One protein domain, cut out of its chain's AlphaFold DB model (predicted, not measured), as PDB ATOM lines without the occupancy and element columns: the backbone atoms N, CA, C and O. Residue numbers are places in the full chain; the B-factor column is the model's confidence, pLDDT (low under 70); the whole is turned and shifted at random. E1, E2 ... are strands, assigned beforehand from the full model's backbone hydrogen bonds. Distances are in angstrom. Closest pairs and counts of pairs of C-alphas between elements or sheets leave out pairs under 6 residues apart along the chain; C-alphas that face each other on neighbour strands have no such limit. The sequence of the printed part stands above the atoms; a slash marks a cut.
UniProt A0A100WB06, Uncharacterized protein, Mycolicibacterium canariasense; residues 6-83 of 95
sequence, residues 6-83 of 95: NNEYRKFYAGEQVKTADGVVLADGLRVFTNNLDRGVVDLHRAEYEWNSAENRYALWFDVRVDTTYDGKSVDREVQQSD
ATOM      1  N   ASN A   6     142.063 167.497 175.840       82.75
ATOM      2  CA  ASN A   6     141.153 167.903 174.757       82.75
ATOM      3  C   ASN A   6     139.661 168.010 175.131       82.75
ATOM      4  O   ASN A   6     138.823 168.137 174.244       82.75
ATOM      5  N   ASN A   7     139.321 168.020 176.425       84.81
ATOM      6  CA  ASN A   7     137.936 168.035 176.904       84.81
ATOM      7  C   ASN A   7     137.111 166.801 176.466       84.81
ATOM      8  O   ASN A   7     135.880 166.847 176.437       84.81
ATOM      9  N   GLU A   8     137.788 165.696 176.134       86.12
ATOM     10  CA  GLU A   8     137.171 164.432 175.727       86.12
ATOM     11  C   GLU A   8     136.918 163.544 176.950       86.12
ATOM     12  O   GLU A   8     137.824 162.964 177.530       86.12
ATOM     13  N   TYR A   9     135.664 163.419 177.379       86.12
ATOM     14  CA  TYR A   9     135.332 162.585 178.543       86.12
ATOM     15  C   TYR A   9     135.264 161.095 178.215       86.12
ATOM     16  O   TYR A   9     135.327 160.268 179.124       86.12
ATOM     17  N   ARG A  10     135.120 160.760 176.930       88.75
ATOM     18  CA  ARG A  10     135.029 159.390 176.438       88.75
ATOM     19  C   ARG A  10     135.804 159.237 175.145       88.75
ATOM     20  O   ARG A  10     135.753 160.126 174.298       88.75
ATOM     21  N   LYS A  11     136.473 158.100 174.983       89.88
ATOM     22  CA  LYS A  11     137.120 157.709 173.724       89.88
ATOM     23  C   LYS A  11     136.915 156.218 173.485       89.88
ATOM     24  O   LYS A  11     136.920 155.432 174.430       89.88
ATOM     25  N   PHE A  12     136.734 155.827 172.230       88.31
ATOM     26  CA  PHE A  12     136.591 154.416 171.879       88.31
ATOM     27  C   PHE A  12     137.895 153.662 172.128       88.31
ATOM     28  O   PHE A  12     138.981 154.209 171.924       88.31
ATOM     29  N   TYR A  13     137.778 152.408 172.558       89.75
ATOM     30  CA  TYR A  13     138.908 151.495 172.587       89.75
ATOM     31  C   TYR A  13     139.288 151.102 171.156       89.75
ATOM     32  O   TYR A  13     138.439 150.677 170.373       89.75
ATOM     33  N   ALA A  14     140.562 151.252 170.807       88.50
ATOM     34  CA  ALA A  14     141.095 150.990 169.473       88.50
ATOM     35  C   ALA A  14     142.055 149.785 169.447       88.50
ATOM     36  O   ALA A  14     142.804 149.611 168.485       88.50
ATOM     37  N   GLY A  15     142.040 148.946 170.490       84.75
ATOM     38  CA  GLY A  15     142.936 147.793 170.613       84.75
ATOM     39  C   GLY A  15     144.253 148.100 171.331       84.75
ATOM     40  O   GLY A  15     145.225 147.363 171.174       84.75
ATOM     41  N   GLU A  16     144.327 149.193 172.096       89.38
ATOM     42  CA  GLU A  16     145.517 149.521 172.879       89.38
ATOM     43  C   GLU A  16     145.819 148.459 173.950       89.38
ATOM     44  O   GLU A  16     144.929 147.797 174.487       89.38
ATOM     45  N   GLN A  17     147.093 148.314 174.320       88.31
ATOM     46  CA  GLN A  17     147.475 147.402 175.397       88.31
ATOM     47  C   GLN A  17     147.083 147.987 176.755       88.31
ATOM     48  O   GLN A  17     147.750 148.880 177.280       88.31
ATOM     49  N   VAL A  18     146.015 147.444 177.332       88.12
ATOM     50  CA  VAL A  18     145.596 147.705 178.711       88.12
ATOM     51  C   VAL A  18     145.908 146.480 179.551       88.12
ATOM     52  O   VAL A  18     145.966 145.364 179.036       88.12
ATOM     53  N   LYS A  19     146.175 146.686 180.836       89.94
ATOM     54  CA  LYS A  19     146.437 145.603 181.776       89.94
ATOM     55  C   LYS A  19     145.312 145.523 182.792       89.94
ATOM     56  O   LYS A  19     144.789 146.554 183.196       89.94
ATOM     57  N   THR A  20     144.980 144.308 183.193       87.69
ATOM     58  CA  THR A  20     144.147 144.016 184.357       87.69
ATOM     59  C   THR A  20     144.828 144.498 185.642       87.69
ATOM     60  O   THR A  20     146.021 144.828 185.645       87.69
ATOM     61  N   ALA A  21     144.108 144.473 186.764       85.94
ATOM     62  CA  ALA A  21     144.640 144.850 188.073       85.94
ATOM     63  C   ALA A  21     145.874 144.022 188.494       85.94
ATOM     64  O   ALA A  21     146.763 144.540 189.168       85.94
ATOM     65  N   ASP A  22     145.964 142.759 188.060       85.31
ATOM     66  CA  ASP A  22     147.105 141.858 188.285       85.31
ATOM     67  C   ASP A  22     148.198 141.955 187.199       85.31
ATOM     68  O   ASP A  22     149.145 141.170 187.175       85.31
ATOM     69  N   GLY A  23     148.109 142.940 186.301       85.62
ATOM     70  CA  GLY A  23     149.153 143.247 185.324       85.62
ATOM     71  C   GLY A  23     149.145 142.375 184.065       85.62
ATOM     72  O   GLY A  23     150.066 142.496 183.247       85.62
ATOM     73  N   VAL A  24     148.127 141.533 183.880       88.25
ATOM     74  CA  VAL A  24     147.946 140.718 182.672       88.25
ATOM     75  C   VAL A  24     147.359 141.573 181.560       88.25
ATOM     76  O   VAL A  24     146.505 142.420 181.791       88.25
ATOM     77  N   VAL A  25     147.837 141.387 180.331       90.31
ATOM     78  CA  VAL A  25     147.313 142.133 179.183       90.31
ATOM     79  C   VAL A  25     145.856 141.744 178.956       90.31
ATOM     80  O   VAL A  25     145.544 140.568 178.772       90.31
ATOM     81  N   LEU A  26     144.983 142.747 178.968       89.12
ATOM     82  CA  LEU A  26     143.567 142.607 178.686       89.12
ATOM     83  C   LEU A  26     143.397 142.185 177.223       89.12
ATOM     84  O   LEU A  26     143.942 142.814 176.316       89.12
ATOM     85  N   ALA A  27     142.648 141.112 177.005       89.62
ATOM     86  CA  ALA A  27     142.349 140.595 175.682       89.62
ATOM     87  C   ALA A  27     140.900 140.116 175.637       89.62
ATOM     88  O   ALA A  27     140.358 139.656 176.644       89.62
ATOM     89  N   ASP A  28     140.292 140.202 174.460       88.44
ATOM     90  CA  ASP A  28     138.974 139.629 174.229       88.44
ATOM     91  C   ASP A  28     139.017 138.109 174.458       88.44
ATOM     92  O   ASP A  28     139.970 137.433 174.057       88.44
ATOM     93  N   GLY A  29     138.031 137.565 175.172       86.44
ATOM     94  CA  GLY A  29     138.031 136.154 175.561       86.44
ATOM     95  C   GLY A  29     138.884 135.813 176.795       86.44
ATOM     96  O   GLY A  29     138.924 134.646 177.204       86.44
ATOM     97  N   LEU A  30     139.554 136.790 177.421       88.12
ATOM     98  CA  LEU A  30     140.354 136.561 178.628       88.12
ATOM     99  C   LEU A  30     139.461 136.187 179.815       88.12
ATOM    100  O   LEU A  30     138.471 136.855 180.101       88.12
ATOM    101  N   ARG A  31     139.837 135.132 180.547       87.62
ATOM    102  CA  ARG A  31     139.146 134.742 181.781       87.62
ATOM    103  C   ARG A  31     139.592 135.621 182.937       87.62
ATOM    104  O   ARG A  31     140.780 135.671 183.245       87.62
ATOM    105  N   VAL A  32     138.629 136.257 183.589       87.31
ATOM    106  CA  VAL A  32     138.867 137.174 184.703       87.31
ATOM    107  C   VAL A  32     137.914 136.898 185.858       87.31
ATOM    108  O   VAL A  32     136.822 136.354 185.692       87.31
ATOM    109  N   PHE A  33     138.342 137.306 187.040       85.62
ATOM    110  CA  PHE A  33     137.518 137.493 188.215       85.62
ATOM    111  C   PHE A  33     137.131 138.962 188.293       85.62
ATOM    112  O   PHE A  33     137.978 139.845 188.149       85.62
ATOM    113  N   THR A  34     135.849 139.217 188.519       83.44
ATOM    114  CA  THR A  34     135.349 140.556 188.831       83.44
ATOM    115  C   THR A  34     135.553 140.871 190.312       83.44
ATOM    116  O   THR A  34     135.820 139.981 191.123       83.44
ATOM    117  N   ASN A  35     135.350 142.131 190.693       76.38
ATOM    118  CA  ASN A  35     135.448 142.560 192.088       76.38
ATOM    119  C   ASN A  35     134.465 141.835 193.039       76.38
ATOM    120  O   ASN A  35     134.725 141.714 194.231       76.38
ATOM    121  N   ASN A  36     133.356 141.305 192.510       73.94
ATOM    122  CA  ASN A  36     132.391 140.501 193.269       73.94
ATOM    123  C   ASN A  36     132.796 139.020 193.383       73.94
ATOM    124  O   ASN A  36     132.008 138.203 193.851       73.94
ATOM    125  N   LEU A  37     134.010 138.660 192.947       76.31
ATOM    126  CA  LEU A  37     134.526 137.288 192.852       76.31
ATOM    127  C   LEU A  37     133.796 136.398 191.837       76.31
ATOM    128  O   LEU A  37     134.101 135.207 191.737       76.31
ATOM    129  N   ASP A  38     132.903 136.976 191.032       79.00
ATOM    130  CA  ASP A  38     132.295 136.280 189.905       79.00
ATOM    131  C   ASP A  38     133.354 136.007 188.834       79.00
ATOM    132  O   ASP A  38     134.164 136.880 188.501       79.00
ATOM    133  N   ARG A  39     133.329 134.794 188.277       83.06
ATOM    134  CA  ARG A  39     134.178 134.399 187.149       83.06
ATOM    135  C   ARG A  39     133.504 134.793 185.850       83.06
ATOM    136  O   ARG A  39     132.308 134.575 185.675       83.06
ATOM    137  N   GLY A  40     134.280 135.309 184.913       85.69
ATOM    138  CA  GLY A  40     133.760 135.680 183.612       85.69
ATOM    139  C   GLY A  40     134.810 135.725 182.524       85.69
ATOM    140  O   GLY A  40     135.975 135.372 182.719       85.69
ATOM    141  N   VAL A  41     134.354 136.145 181.354       88.38
ATOM    142  CA  VAL A  41     135.153 136.322 180.151       88.38
ATOM    143  C   VAL A  41     135.022 137.769 179.699       88.38
ATOM    144  O   VAL A  41     133.914 138.298 179.631       88.38
ATOM    145  N   VAL A  42     136.155 138.399 179.417       89.81
ATOM    146  CA  VAL A  42     136.230 139.761 178.887       89.81
ATOM    147  C   VAL A  42     135.628 139.809 177.481       89.81
ATOM    148  O   VAL A  42     135.986 138.986 176.637       89.81
ATOM    149  N   ASP A  43     134.759 140.791 177.246       90.50
ATOM    150  CA  ASP A  43     134.224 141.184 175.944       90.50
ATOM    151  C   ASP A  43     134.604 142.646 175.655       90.50
ATOM    152  O   ASP A  43     134.142 143.583 176.314       90.50
ATOM    153  N   LEU A  44     135.476 142.846 174.663       90.06
ATOM    154  CA  LEU A  44     135.969 144.173 174.277       90.06
ATOM    155  C   LEU A  44     135.168 144.823 173.142       90.06
ATOM    156  O   LEU A  44     135.506 145.935 172.731       90.06
ATOM    157  N   HIS A  45     134.097 144.195 172.643       87.25
ATOM    158  CA  HIS A  45     133.322 144.716 171.509       87.25
ATOM    159  C   HIS A  45     132.725 146.105 171.761       87.25
ATOM    160  O   HIS A  45     132.527 146.879 170.824       87.25
ATOM    161  N   ARG A  46     132.411 146.415 173.022       87.12
ATOM    162  CA  ARG A  46     131.815 147.689 173.449       87.12
ATOM    163  C   ARG A  46     132.743 148.495 174.355       87.12
ATOM    164  O   ARG A  46     132.275 149.379 175.068       87.12
ATOM    165  N   ALA A  47     134.037 148.179 174.343       91.19
ATOM    166  CA  ALA A  47     134.984 148.809 175.242       91.19
ATOM    167  C   ALA A  47     135.138 150.311 174.940       91.19
ATOM    168  O   ALA A  47     135.359 150.733 173.800       91.19
ATOM    169  N   GLU A  48     135.035 151.126 175.982       93.12
ATOM    170  CA  GLU A  48     135.196 152.573 175.915       93.12
ATOM    171  C   GLU A  48     136.027 153.058 177.095       93.12
ATOM    172  O   GLU A  48     135.928 152.561 178.213       93.12
ATOM    173  N   TYR A  49     136.869 154.049 176.859       92.19
ATOM    174  CA  TYR A  49     137.537 154.740 177.941       92.19
ATOM    175  C   TYR A  49     136.648 155.856 178.462       92.19
ATOM    176  O   TYR A  49     136.137 156.653 177.677       92.19
ATOM    177  N   GLU A  50     136.572 155.981 179.780       91.44
ATOM    178  CA  GLU A  50     135.951 157.110 180.463       91.44
ATOM    179  C   GLU A  50     137.001 157.868 181.280       91.44
ATOM    180  O   GLU A  50     137.877 157.278 181.919       91.44
ATOM    181  N   TRP A  51     136.935 159.198 181.253       89.31
ATOM    182  CA  TRP A  51     137.807 160.038 182.062       89.31
ATOM    183  C   TRP A  51     137.433 159.969 183.545       89.31
ATOM    184  O   TRP A  51     136.409 160.504 183.978       89.31
ATOM    185  N   ASN A  52     138.320 159.390 184.350       87.69
ATOM    186  CA  ASN A  52     138.212 159.405 185.799       87.69
ATOM    187  C   ASN A  52     138.892 160.666 186.353       87.69
ATOM    188  O   ASN A  52     140.114 160.739 186.494       87.69
ATOM    189  N   SER A  53     138.084 161.667 186.705       83.56
ATOM    190  CA  SER A  53     138.579 162.947 187.230       83.56
ATOM    191  C   SER A  53     139.222 162.870 188.622       83.56
ATOM    192  O   SER A  53     139.942 163.800 188.993       83.56
ATOM    193  N   ALA A  54     138.962 161.804 189.389       84.81
ATOM    194  CA  ALA A  54     139.559 161.583 190.706       84.81
ATOM    195  C   ALA A  54     140.975 161.001 190.588       84.81
ATOM    196  O   ALA A  54     141.866 161.392 191.337       84.81
ATOM    197  N   GLU A  55     141.188 160.120 189.610       81.94
ATOM    198  CA  GLU A  55     142.479 159.469 189.346       81.94
ATOM    199  C   GLU A  55     143.296 160.166 188.250       81.94
ATOM    200  O   GLU A  55     144.442 159.799 188.001       81.94
ATOM    201  N   ASN A  56     142.720 161.185 187.606       87.19
ATOM    202  CA  ASN A  56     143.338 161.956 186.528       87.19
ATOM    203  C   ASN A  56     143.853 161.067 185.377       87.19
ATOM    204  O   ASN A  56     144.931 161.304 184.825       87.19
ATOM    205  N   ARG A  57     143.085 160.026 185.034       88.12
ATOM    206  CA  ARG A  57     143.396 159.069 183.963       88.12
ATOM    207  C   ARG A  57     142.137 158.641 183.215       88.12
ATOM    208  O   ARG A  57     141.029 158.740 183.734       88.12
ATOM    209  N   TYR A  58     142.326 158.095 182.018       88.25
ATOM    210  CA  TYR A  58     141.287 157.324 181.339       88.25
ATOM    211  C   TYR A  58     141.245 155.907 181.916       88.25
ATOM    212  O   TYR A  58     142.259 155.210 181.878       88.25
ATOM    213  N   ALA A  59     140.091 155.499 182.434       90.31
ATOM    214  CA  ALA A  59     139.811 154.121 182.826       90.31
ATOM    215  C   ALA A  59     139.114 153.415 181.661       90.31
ATOM    216  O   ALA A  59     138.209 153.993 181.055       90.31
ATOM    217  N   LEU A  60     139.558 152.208 181.313       92.81
ATOM    218  CA  LEU A  60     138.927 151.418 180.261       92.81
ATOM    219  C   LEU A  60     137.756 150.655 180.868       92.81
ATOM    220  O   LEU A  60     137.963 149.826 181.747       92.81
ATOM    221  N   TRP A  61     136.556 150.894 180.355       92.44
ATOM    222  CA  TRP A  61     135.354 150.139 180.672       92.44
ATOM    223  C   TRP A  61     135.054 149.141 179.562       92.44
ATOM    224  O   TRP A  61     135.121 149.476 178.380       92.44
ATOM    225  N   PHE A  62     134.714 147.916 179.937       91.81
ATOM    226  CA  PHE A  62     134.348 146.835 179.026       91.81
ATOM    227  C   PHE A  62     133.350 145.898 179.699       91.81
ATOM    228  O   PHE A  62     133.161 145.932 180.919       91.81
ATOM    229  N   ASP A  63     132.704 145.059 178.900       90.56
ATOM    230  CA  ASP A  63     131.748 144.092 179.411       90.56
ATOM    231  C   ASP A  63     132.485 142.811 179.819       90.56
ATOM    232  O   ASP A  63     133.397 142.330 179.148       90.56
ATOM    233  N   VAL A  64     132.106 142.246 180.959       88.75
ATOM    234  CA  VAL A  64     132.517 140.908 181.375       88.75
ATOM    235  C   VAL A  64     131.282 140.036 181.368       88.75
ATOM    236  O   VAL A  64     130.337 140.260 182.127       88.75
ATOM    237  N   ARG A  65     131.297 139.007 180.528       87.62
ATOM    238  CA  ARG A  65     130.288 137.955 180.550       87.62
ATOM    239  C   ARG A  65     130.575 137.083 181.770       87.62
ATOM    240  O   ARG A  65     131.564 136.351 181.762       87.62
ATOM    241  N   VAL A  66     129.740 137.148 182.812       82.19
ATOM    242  CA  VAL A  66     129.920 136.407 184.080       82.19
ATOM    243  C   VAL A  66     129.116 135.105 184.149       82.19
ATOM    244  O   VAL A  66     127.894 135.098 183.996       82.19
ATOM    245  N   ASP A  67     129.798 133.985 184.392       73.75
ATOM    246  CA  ASP A  67     129.156 132.683 184.592       73.75
ATOM    247  C   ASP A  67     128.731 132.575 186.059       73.75
ATOM    248  O   ASP A  67     129.511 132.205 186.937       73.75
ATOM    249  N   THR A  68     127.483 132.955 186.332       62.53
ATOM    250  CA  THR A  68     126.904 132.902 187.681       62.53
ATOM    251  C   THR A  68     126.486 131.496 188.105       62.53
ATOM    252  O   THR A  68     126.155 131.290 189.272       62.53
ATOM    253  N   THR A  69     126.428 130.540 187.176       62.84
ATOM    254  CA  THR A  69     125.907 129.195 187.442       62.84
ATOM    255  C   THR A  69     127.023 128.179 187.710       62.84
ATOM    256  O   THR A  69     126.749 127.113 188.262       62.84
ATOM    257  N   TYR A  70     128.290 128.550 187.463       57.94
ATOM    258  CA  TYR A  70     129.513 127.792 187.792       57.94
ATOM    259  C   TYR A  70     129.607 126.397 187.144       57.94
ATOM    260  O   TYR A  70     130.524 125.627 187.430       57.94
ATOM    261  N   ASP A  71     128.674 126.069 186.260       60.94
ATOM    262  CA  ASP A  71     128.538 124.821 185.516       60.94
ATOM    263  C   ASP A  71     129.057 124.944 184.071       60.94
ATOM    264  O   ASP A  71     128.875 124.028 183.266       60.94
ATOM    265  N   GLY A  72     129.767 126.035 183.749       53.88
ATOM    266  CA  GLY A  72     130.483 126.211 182.484       53.88
ATOM    267  C   GLY A  72     129.567 126.465 181.290       53.88
ATOM    268  O   GLY A  72     129.974 126.245 180.145       53.88
ATOM    269  N   LYS A  73     128.320 126.880 181.542       53.81
ATOM    270  CA  LYS A  73     127.353 127.231 180.501       53.81
ATOM    271  C   LYS A  73     127.561 128.669 180.033       53.81
ATOM    272  O   LYS A  73     128.155 129.500 180.711       53.81
ATOM    273  N   SER A  74     127.063 128.953 178.834       51.84
ATOM    274  CA  SER A  74     127.088 130.277 178.220       51.84
ATOM    275  C   SER A  74     126.232 131.273 179.009       51.84
ATOM    276  O   SER A  74     125.042 131.401 178.773       51.84
ATOM    277  N   VAL A  75     126.877 131.911 179.977       62.62
ATOM    278  CA  VAL A  75     126.790 133.317 180.383       62.62
ATOM    279  C   VAL A  75     125.558 134.109 179.918       62.62
ATOM    280  O   VAL A  75     125.542 134.638 178.812       62.62
ATOM    281  N   ASP A  76     124.564 134.260 180.801       63.88
ATOM    282  CA  ASP A  76     123.351 135.070 180.568       63.88
ATOM    283  C   ASP A  76     123.473 136.526 181.069       63.88
ATOM    284  O   ASP A  76     122.534 137.316 180.938       63.88
ATOM    285  N   ARG A  77     124.606 136.907 181.679       75.75
ATOM    286  CA  ARG A  77     124.778 138.231 182.292       75.75
ATOM    287  C   ARG A  77     126.089 138.893 181.887       75.75
ATOM    288  O   ARG A  77     127.170 138.345 182.085       75.75
ATOM    289  N   GLU A  78     125.968 140.113 181.384       84.12
ATOM    290  CA  GLU A  78     127.076 141.035 181.154       84.12
ATOM    291  C   GLU A  78     127.151 142.019 182.320       84.12
ATOM    292  O   GLU A  78     126.138 142.559 182.777       84.12
ATOM    293  N   VAL A  79     128.356 142.217 182.842       86.88
ATOM    294  CA  VAL A  79     128.641 143.198 183.885       86.88
ATOM    295  C   VAL A  79     129.730 144.115 183.370       86.88
ATOM    296  O   VAL A  79     130.820 143.655 183.041       86.88
ATOM    297  N   GLN A  80     129.445 145.411 183.350       88.38
ATOM    298  CA  GLN A  80     130.438 146.403 182.982       88.38
ATOM    299  C   GLN A  80     131.493 146.502 184.089       88.38
ATOM    300  O   GLN A  80     131.164 146.703 185.263       88.38
ATOM    301  N   GLN A  81     132.756 146.339 183.719       89.12
ATOM    302  CA  GLN A  81     133.899 146.440 184.616       89.12
ATOM    303  C   GLN A  81     134.950 147.368 184.031       89.12
ATOM    304  O   GLN A  81     135.000 147.595 182.823       89.12
ATOM    305  N   SER A  82     135.788 147.898 184.914       88.94
ATOM    306  CA  SER A  82     136.973 148.654 184.541       88.94
ATOM    307  C   SER A  82     138.231 147.786 184.612       88.94
ATOM    308  O   SER A  82     138.262 146.761 185.302       88.94
ATOM    309  N   ASP A  83     139.284 148.195 183.906       84.38
ATOM    310  CA  ASP A  83     140.571 147.488 183.829       84.38
ATOM    311  C   ASP A  83     141.198 147.189 185.198       84.38
ATOM    312  O   ASP A  83     141.747 146.113 185.426       84.38
TER     313      ASP A  83
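AT A GLANCE: This is residues 6 to 83 of the 95 residues of an uncharacterized protein of Mycolicibacterium canariasense (UniProt A0A100WB06). A long, strongly twisted antiparallel hairpin, E3 and E4, makes the spine of one sheet; E5 lies along E4 on its far side, and the short strands E1 and E2 lie beside E3 near its opposite ends. A long loop, residues 13 to 30, joins E1 to E2 beside this sheet, while the first residues and the E4 to E5 loop make the two ends of the long axis. The printed part has 78 residues, with no named helix and five named strands, E1 to E5 along the chain; they make one branched sheet, whose neighbour pairs, E1 and E3, E2 and E3, E3 and E4, and E4 and E5, are antiparallel. The class is all strand, though under half of the residues, 37 of 78, are in named elements. The whole is compact, with a radius of gyration of the C-alphas of 13.1 A, and spans 46 by 21 by 19 A.

IN THESE COORDINATES: E1 is residues 10 to 12, 6.9 A from first to last C-alpha, beginning at C-alpha 10 (135.029, 159.390, 176.438). E2 is residues 31 to 34, 9.9 A. E3, residues 39 to 52, is 25.4 A and begins at C-alpha 39 (134.178, 134.399, 187.149); it bends by 92 degrees at residue 45. E4, residues 57 to 66, is 26.4 A. E5, residues 77 to 82, is 16.2 A and ends at C-alpha 82 (136.973, 148.654, 184.541).

HOW THE PARTS SIT: E3 has three neighbours in staggered pairing. E1, beside residues 48 to 50, and E2, beside residues 39 to 41, lie on one side of it, and E4 on the other side. E1 is antiparallel to E3, with N 49 and O 11 within hydrogen-bond range at 2.8 A. E2 and E3 form a hairpin, with N 32 and O 40 2.9 A apart. E3 and E4 form a hairpin at 156 degrees between directions, with N 41 and O 65 at 2.8 A and N 61 and O 48 at 2.8 A. E4 and E5 form a hairpin at 160 degrees, with N 64 and O 79 at 2.8 A. E2, E3, E4 and E5 make a meander, each strand the antiparallel neighbour of the one before. The closest C-alphas of E2 and E5, Thr 34 and Gln 81, are 7.4 A apart. E1 is apart from E2 and from E5.

THE WHOLE: The two C-alphas farthest apart, those of Asn 6 and Asp 71, are 46.2 A apart. The printed part, residues 6 to 83, has no cut. The link from E1 to E2 is long, with 18 residues; E4 to E5 is short, with 10; the other two are tight. The mean pLDDT of the printed part is 83.6, and residues 68 to 76 are under 70.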